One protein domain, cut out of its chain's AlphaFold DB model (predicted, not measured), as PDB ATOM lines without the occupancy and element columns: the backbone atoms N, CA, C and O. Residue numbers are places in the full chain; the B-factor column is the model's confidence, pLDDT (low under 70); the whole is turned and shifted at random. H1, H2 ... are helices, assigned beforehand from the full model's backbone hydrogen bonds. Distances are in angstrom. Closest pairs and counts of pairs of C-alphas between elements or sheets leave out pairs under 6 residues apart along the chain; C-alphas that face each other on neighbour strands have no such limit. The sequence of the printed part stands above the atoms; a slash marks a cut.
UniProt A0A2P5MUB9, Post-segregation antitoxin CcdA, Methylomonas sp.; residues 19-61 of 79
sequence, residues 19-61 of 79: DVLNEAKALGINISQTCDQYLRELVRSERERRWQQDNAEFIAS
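What this domain is: This is residues 19 to 61 of the 79 residues of the protein "Post-segregation antitoxin CcdA" of Methylomonas sp. (UniProt A0A2P5MUB9). One long helix, H2, makes most of the length of a thin rod; a short helix, H1, is set at a steep tilt at its first end, and a still shorter one, H3, lengthens the rod past its last end. No helix touches another, and there is no compact core. The printed part has 43 residues with three named helices, in the order H1, H2, H3 along the chain, and no named strand; the class is all helix. The whole is extended, with a radius of gyration of the C-alphas of 17.2 A, and it spans 54 by 16 by 9 A.

How they stand to each other: Begin with H2, residues 31 to 54, the longest helix with 24 residues. Look back along the chain to H1, residues 19 to 26: it is close to H2 but not clearly touching, with 2 pairs of C-alphas within 8 A. Their closest C-alphas are those of Ala 24 and Ile 31, 7.1 A apart. The lines of H1 and H2 stand at a steep tilt of 56 degrees, and the two run opposite ways. Past the other end of H2 comes H3, residues 56 to 61; H2 and H3 meet only through their link. H1 and H3 are apart. Check the backbone of H1, H2 and H3 and you will find every O i to N i+4 pair within hydrogen-bond range.

Where its parts are: Find C-alpha 31 at (-22.772, -12.104, -16.456); from there H2 runs 34.2 A to C-alpha 54 at (8.303, -25.094, -10.709), with x rising from the one to the other. Go back to C-alpha 19 at (-27.588, -7.457, -5.077), where H1 begins; it covers 10.6 A from first to last C-alpha and ends at Ala 26. Then look past Asp 54 to Ala 56, where H3 begins; it covers 8.6 A and ends at C-alpha 61, (20.863, -22.230, -12.292).

The domain as a whole: The outline is a rod, and its two C-alphas farthest apart are those of Ala 26 and Ser 61, 54.3 A. Residues 22 to 28, of which 22 to 26 belong to H1, stand free, and so do residues 32 to 61, of which 32 to 54 belong to H2 and 56 to 61 to H3. The printed part has no cut. The link from H1 to H2, with 4 residues, is tight, and the link from H2 to H3, with 1 residue, is tight too. In the B-factor column the mean pLDDT of the printed part is 91.1, with 83 for H3, and no printed residue is under 70.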
ATOM      1  N   ASP A  19     -27.821  -8.878  -4.819       95.38
ATOM      2  CA  ASP A  19     -27.588  -7.457  -5.077       95.38
ATOM      3  C   ASP A  19     -26.753  -7.247  -6.348       95.38
ATOM      4  O   ASP A  19     -27.216  -6.586  -7.278       95.38
ATOM      5  N   VAL A  20     -25.603  -7.919  -6.453       92.75
ATOM      6  CA  VAL A  20     -24.706  -7.824  -7.617       92.75
ATOM      7  C   VAL A  20     -25.375  -8.350  -8.887       92.75
ATOM      8  O   VAL A  20     -25.241  -7.757  -9.955       92.75
ATOM      9  N   LEU A  21     -26.129  -9.451  -8.794       92.12
ATOM     10  CA  LEU A  21     -26.872  -9.991  -9.937       92.12
ATOM     11  C   LEU A  21     -27.936  -9.018 -10.447       92.12
ATOM     12  O   LEU A  21     -28.121  -8.891 -11.659       92.12
ATOM     13  N   ASN A  22     -28.657  -8.364  -9.539       95.25
ATOM     14  CA  ASN A  22     -29.699  -7.410  -9.899       95.25
ATOM     15  C   ASN A  22     -29.099  -6.151 -10.524       95.25
ATOM     16  O   ASN A  22     -29.588  -5.701 -11.559       95.25
ATOM     17  N   GLU A  23     -28.018  -5.630  -9.948       95.94
ATOM     18  CA  GLU A  23     -27.302  -4.479 -10.490       95.94
ATOM     19  C   GLU A  23     -26.703  -4.790 -11.867       95.94
ATOM     20  O   GLU A  23     -26.939  -4.056 -12.825       95.94
ATOM     21  N   ALA A  24     -26.031  -5.934 -12.019       94.06
ATOM     22  CA  ALA A  24     -25.475  -6.360 -13.300       94.06
ATOM     23  C   ALA A  24     -26.554  -6.486 -14.385       94.06
ATOM     24  O   ALA A  24     -26.349  -6.048 -15.517       94.06
ATOM     25  N   LYS A  25     -27.728  -7.035 -14.043       92.88
ATOM     26  CA  LYS A  25     -28.877  -7.092 -14.958       92.88
ATOM     27  C   LYS A  25     -29.403  -5.702 -15.309       92.88
ATOM     28  O   LYS A  25     -29.678  -5.458 -16.480       92.88
ATOM     29  N   ALA A  26     -29.528  -4.804 -14.330       96.69
ATOM     30  CA  ALA A  26     -29.983  -3.430 -14.551       96.69
ATOM     31  C   ALA A  26     -29.031  -2.646 -15.470       96.69
ATOM     32  O   ALA A  26     -29.478  -1.844 -16.285       96.69
ATOM     33  N   LEU A  27     -27.732  -2.933 -15.382       96.69
ATOM     34  CA  LEU A  27     -26.685  -2.351 -16.221       96.69
ATOM     35  C   LEU A  27     -26.502  -3.070 -17.572       96.69
ATOM     36  O   LEU A  27     -25.654  -2.670 -18.366       96.69
ATOM     37  N   GLY A  28     -27.265  -4.133 -17.852       94.81
ATOM     38  CA  GLY A  28     -27.153  -4.898 -19.098       94.81
ATOM     39  C   GLY A  28     -25.850  -5.696 -19.233       94.81
ATOM     40  O   GLY A  28     -25.446  -6.045 -20.343       94.81
ATOM     41  N   ILE A  29     -25.178  -5.996 -18.120       95.00
ATOM     42  CA  ILE A  29     -23.921  -6.744 -18.110       95.00
ATOM     43  C   ILE A  29     -24.193  -8.214 -18.431       95.00
ATOM     44  O   ILE A  29     -25.007  -8.886 -17.792       95.00
ATOM     45  N   ASN A  30     -23.448  -8.755 -19.397       92.94
ATOM     46  CA  ASN A  30     -23.479 -10.180 -19.702       92.94
ATOM     47  C   ASN A  30     -22.675 -10.958 -18.650       92.94
ATOM     48  O   ASN A  30     -21.464 -11.154 -18.781       92.94
ATOM     49  N   ILE A  31     -23.365 -11.400 -17.600       91.06
ATOM     50  CA  ILE A  31     -22.772 -12.104 -16.456       91.06
ATOM     51  C   ILE A  31     -22.007 -13.349 -16.913       91.06
ATOM     52  O   ILE A  31     -20.858 -13.538 -16.530       91.06
ATOM     53  N   SER A  32     -22.598 -14.179 -17.777       88.50
ATOM     54  CA  SER A  32     -21.962 -15.420 -18.229       88.50
ATOM     55  C   SER A  32     -20.660 -15.168 -18.989       88.50
ATOM     56  O   SER A  32     -19.671 -15.855 -18.745       88.50
ATOM     57  N   GLN A  33     -20.644 -14.184 -19.891       90.00
ATOM     58  CA  GLN A  33     -19.436 -13.818 -20.632       90.00
ATOM     59  C   GLN A  33     -18.366 -13.226 -19.710       90.00
ATOM     60  O   GLN A  33     -17.201 -13.602 -19.811       90.00
ATOM     61  N   THR A  34     -18.768 -12.341 -18.797       92.69
ATOM     62  CA  THR A  34     -17.853 -11.680 -17.857       92.69
ATOM     63  C   THR A  34     -17.206 -12.697 -16.919       92.69
ATOM     64  O   THR A  34     -15.991 -12.695 -16.744       92.69
ATOM     65  N   CYS A  35     -17.995 -13.628 -16.372       90.44
ATOM     66  CA  CYS A  35     -17.481 -14.707 -15.535       90.44
ATOM     67  C   CYS A  35     -16.540 -15.642 -16.306       90.44
ATOM     68  O   CYS A  35     -15.497 -16.004 -15.771       90.44
ATOM     69  N   ASP A  36     -16.875 -16.028 -17.545       90.00
ATOM     70  CA  ASP A  36     -16.002 -16.882 -18.371       90.00
ATOM     71  C   ASP A  36     -14.657 -16.199 -18.649       90.00
ATOM     72  O   ASP A  36     -13.609 -16.817 -18.468       90.00
ATOM     73  N   GLN A  37     -14.666 -14.917 -19.025       91.88
ATOM     74  CA  GLN A  37     -13.437 -14.164 -19.265       91.88
ATOM     75  C   GLN A  37     -12.586 -14.055 -17.995       91.88
ATOM     76  O   GLN A  37     -11.406 -14.409 -18.016       91.88
ATOM     77  N   TYR A  38     -13.191 -13.638 -16.884       93.25
ATOM     78  CA  TYR A  38     -12.482 -13.485 -15.618       93.25
ATOM     79  C   TYR A  38     -11.875 -14.811 -15.137       93.25
ATOM     80  O   TYR A  38     -10.717 -14.864 -14.727       93.25
ATOM     81  N   LEU A  39     -12.620 -15.916 -15.248       92.50
ATOM     82  CA  LEU A  39     -12.112 -17.241 -14.893       92.50
ATOM     83  C   LEU A  39     -10.960 -17.683 -15.798       92.50
ATOM     84  O   LEU A  39     -10.003 -18.276 -15.302       92.50
ATOM     85  N   ARG A  40     -11.009 -17.399 -17.104       92.19
ATOM     86  CA  ARG A  40      -9.897 -17.705 -18.023       92.19
ATOM     87  C   ARG A  40      -8.628 -16.960 -17.637       92.19
ATOM     88  O   ARG A  40      -7.560 -17.570 -17.623       92.19
ATOM     89  N   GLU A  41      -8.748 -15.672 -17.333       94.25
ATOM     90  CA  GLU A  41      -7.628 -14.836 -16.902       94.25
ATOM     91  C   GLU A  41      -7.042 -15.357 -15.587       94.25
ATOM     92  O   GLU A  41      -5.847 -15.633 -15.517       94.25
ATOM     93  N   LEU A  42      -7.888 -15.630 -14.592       94.94
ATOM     94  CA  LEU A  42      -7.458 -16.151 -13.294       94.94
ATOM     95  C   LEU A  42      -6.767 -17.519 -13.411       94.94
ATOM     96  O   LEU A  42      -5.715 -17.738 -12.813       94.94
ATOM     97  N   VAL A  43      -7.313 -18.434 -14.221       94.56
ATOM     98  CA  VAL A  43      -6.689 -19.741 -14.488       94.56
ATOM     99  C   VAL A  43      -5.342 -19.575 -15.183       94.56
ATOM    100  O   VAL A  43      -4.395 -20.293 -14.858       94.56
ATOM    101  N   ARG A  44      -5.238 -18.652 -16.142       93.25
ATOM    102  CA  ARG A  44      -3.980 -18.371 -16.832       93.25
ATOM    103  C   ARG A  44      -2.931 -17.842 -15.856       93.25
ATOM    104  O   ARG A  44      -1.843 -18.406 -15.809       93.25
ATOM    105  N   SER A  45      -3.264 -16.832 -15.056       93.25
ATOM    106  CA  SER A  45      -2.343 -16.259 -14.069       93.25
ATOM    107  C   SER A  45      -1.892 -17.290 -13.038       93.25
ATOM    108  O   SER A  45      -0.715 -17.354 -12.701       93.25
ATOM    109  N   GLU A  46      -2.793 -18.156 -12.576       94.44
ATOM    110  CA  GLU A  46      -2.440 -19.210 -11.623       94.44
ATOM    111  C   GLU A  46      -1.530 -20.278 -12.251       94.44
ATOM    112  O   GLU A  46      -0.615 -20.779 -11.595       94.44
ATOM    113  N   ARG A  47      -1.724 -20.606 -13.535       92.50
ATOM    114  CA  ARG A  47      -0.804 -21.484 -14.276       92.50
ATOM    115  C   ARG A  47       0.569 -20.846 -14.447       92.50
ATOM    116  O   ARG A  47       1.562 -21.528 -14.227       92.50
ATOM    117  N   GLU A  48       0.622 -19.567 -14.809       91.25
ATOM    118  CA  GLU A  48       1.876 -18.815 -14.925       91.25
ATOM    119  C   GLU A  48       2.612 -18.782 -13.579       91.25
ATOM    120  O   GLU A  48       3.799 -19.096 -13.525       91.25
ATOM    121  N   ARG A  49       1.900 -18.509 -12.479       92.50
ATOM    122  CA  ARG A  49       2.457 -18.517 -11.121       92.50
ATOM    123  C   ARG A  49       3.054 -19.875 -10.752       92.50
ATOM    124  O   ARG A  49       4.164 -19.931 -10.234       92.50
ATOM    125  N   ARG A  50       2.334 -20.970 -11.015       92.75
ATOM    126  CA  ARG A  50       2.829 -22.331 -10.741       92.75
ATOM    127  C   ARG A  50       4.031 -22.675 -11.604       92.75
ATOM    128  O   ARG A  50       5.032 -23.135 -11.079       92.75
ATOM    129  N   TRP A  51       3.972 -22.360 -12.896       92.12
ATOM    130  CA  TRP A  51       5.093 -22.585 -13.800       92.12
ATOM    131  C   TRP A  51       6.350 -21.842 -13.335       92.12
ATOM    132  O   TRP A  51       7.424 -22.432 -13.305       92.12
ATOM    133  N   GLN A  52       6.223 -20.582 -12.907       87.50
ATOM    134  CA  GLN A  52       7.347 -19.822 -12.355       87.50
ATOM    135  C   GLN A  52       7.930 -20.478 -11.102       87.50
ATOM    136  O   GLN A  52       9.146 -20.511 -10.960       87.50
ATOM    137  N   GLN A  53       7.088 -21.012 -10.213       88.12
ATOM    138  CA  GLN A  53       7.549 -21.731  -9.023       88.12
ATOM    139  C   GLN A  53       8.291 -23.016  -9.390       88.12
ATOM    140  O   GLN A  53       9.401 -23.229  -8.912       88.12
ATOM    141  N   ASP A  54       7.720 -23.819 -10.285       87.81
ATOM    142  CA  ASP A  54       8.303 -25.094 -10.709       87.81
ATOM    143  C   ASP A  54       9.627 -24.901 -11.468       87.81
ATOM    144  O   ASP A  54      10.508 -25.755 -11.423       87.81
ATOM    145  N   ASN A  55       9.786 -23.773 -12.168       84.81
ATOM    146  CA  ASN A  55      10.971 -23.476 -12.975       84.81
ATOM    147  C   ASN A  55      11.953 -22.531 -12.271       84.81
ATOM    148  O   ASN A  55      12.977 -22.192 -12.859       84.81
ATOM    149  N   ALA A  56      11.682 -22.109 -11.032       83.12
ATOM    150  CA  ALA A  56      12.515 -21.140 -10.321       83.12
ATOM    151  C   ALA A  56      13.962 -21.626 -10.155       83.12
ATOM    152  O   ALA A  56      14.894 -20.874 -10.425       83.12
ATOM    153  N   GLU A  57      14.160 -22.891  -9.774       79.12
ATOM    154  CA  GLU A  57      15.498 -23.481  -9.610       79.12
ATOM    155  C   GLU A  57      16.235 -23.626 -10.948       79.12
ATOM    156  O   GLU A  57      17.428 -23.329 -11.057       79.12
ATOM    157  N   PHE A  58      15.516 -24.023 -12.000       82.69
ATOM    158  CA  PHE A  58      16.080 -24.123 -13.344       82.69
ATOM    159  C   PHE A  58      16.492 -22.745 -13.879       82.69
ATOM    160  O   PHE A  58      17.606 -22.574 -14.363       82.69
ATOM    161  N   ILE A  59      15.629 -21.738 -13.734       83.75
ATOM    162  CA  ILE A  59      15.924 -20.360 -14.137       83.75
ATOM    163  C   ILE A  59      17.099 -19.807 -13.326       83.75
ATOM    164  O   ILE A  59      17.979 -19.175 -13.899       83.75
ATOM    165  N   ALA A  60      17.157 -20.064 -12.017       85.44
ATOM    166  CA  ALA A  60      18.261 -19.616 -11.172       85.44
ATOM    167  C   ALA A  60      19.604 -20.232 -11.597       85.44
ATOM    168  O   ALA A  60      20.579 -19.502 -11.762       85.44
ATOM    169  N   SER A  61      19.646 -21.549 -11.827       83.44
ATOM    170  CA  SER A  61      20.863 -22.230 -12.292       83.44
ATOM    171  C   SER A  61      21.292 -21.754 -13.681       83.44
ATOM    172  O   SER A  61      22.463 -21.448 -13.884       83.44
TER     173      SER A  61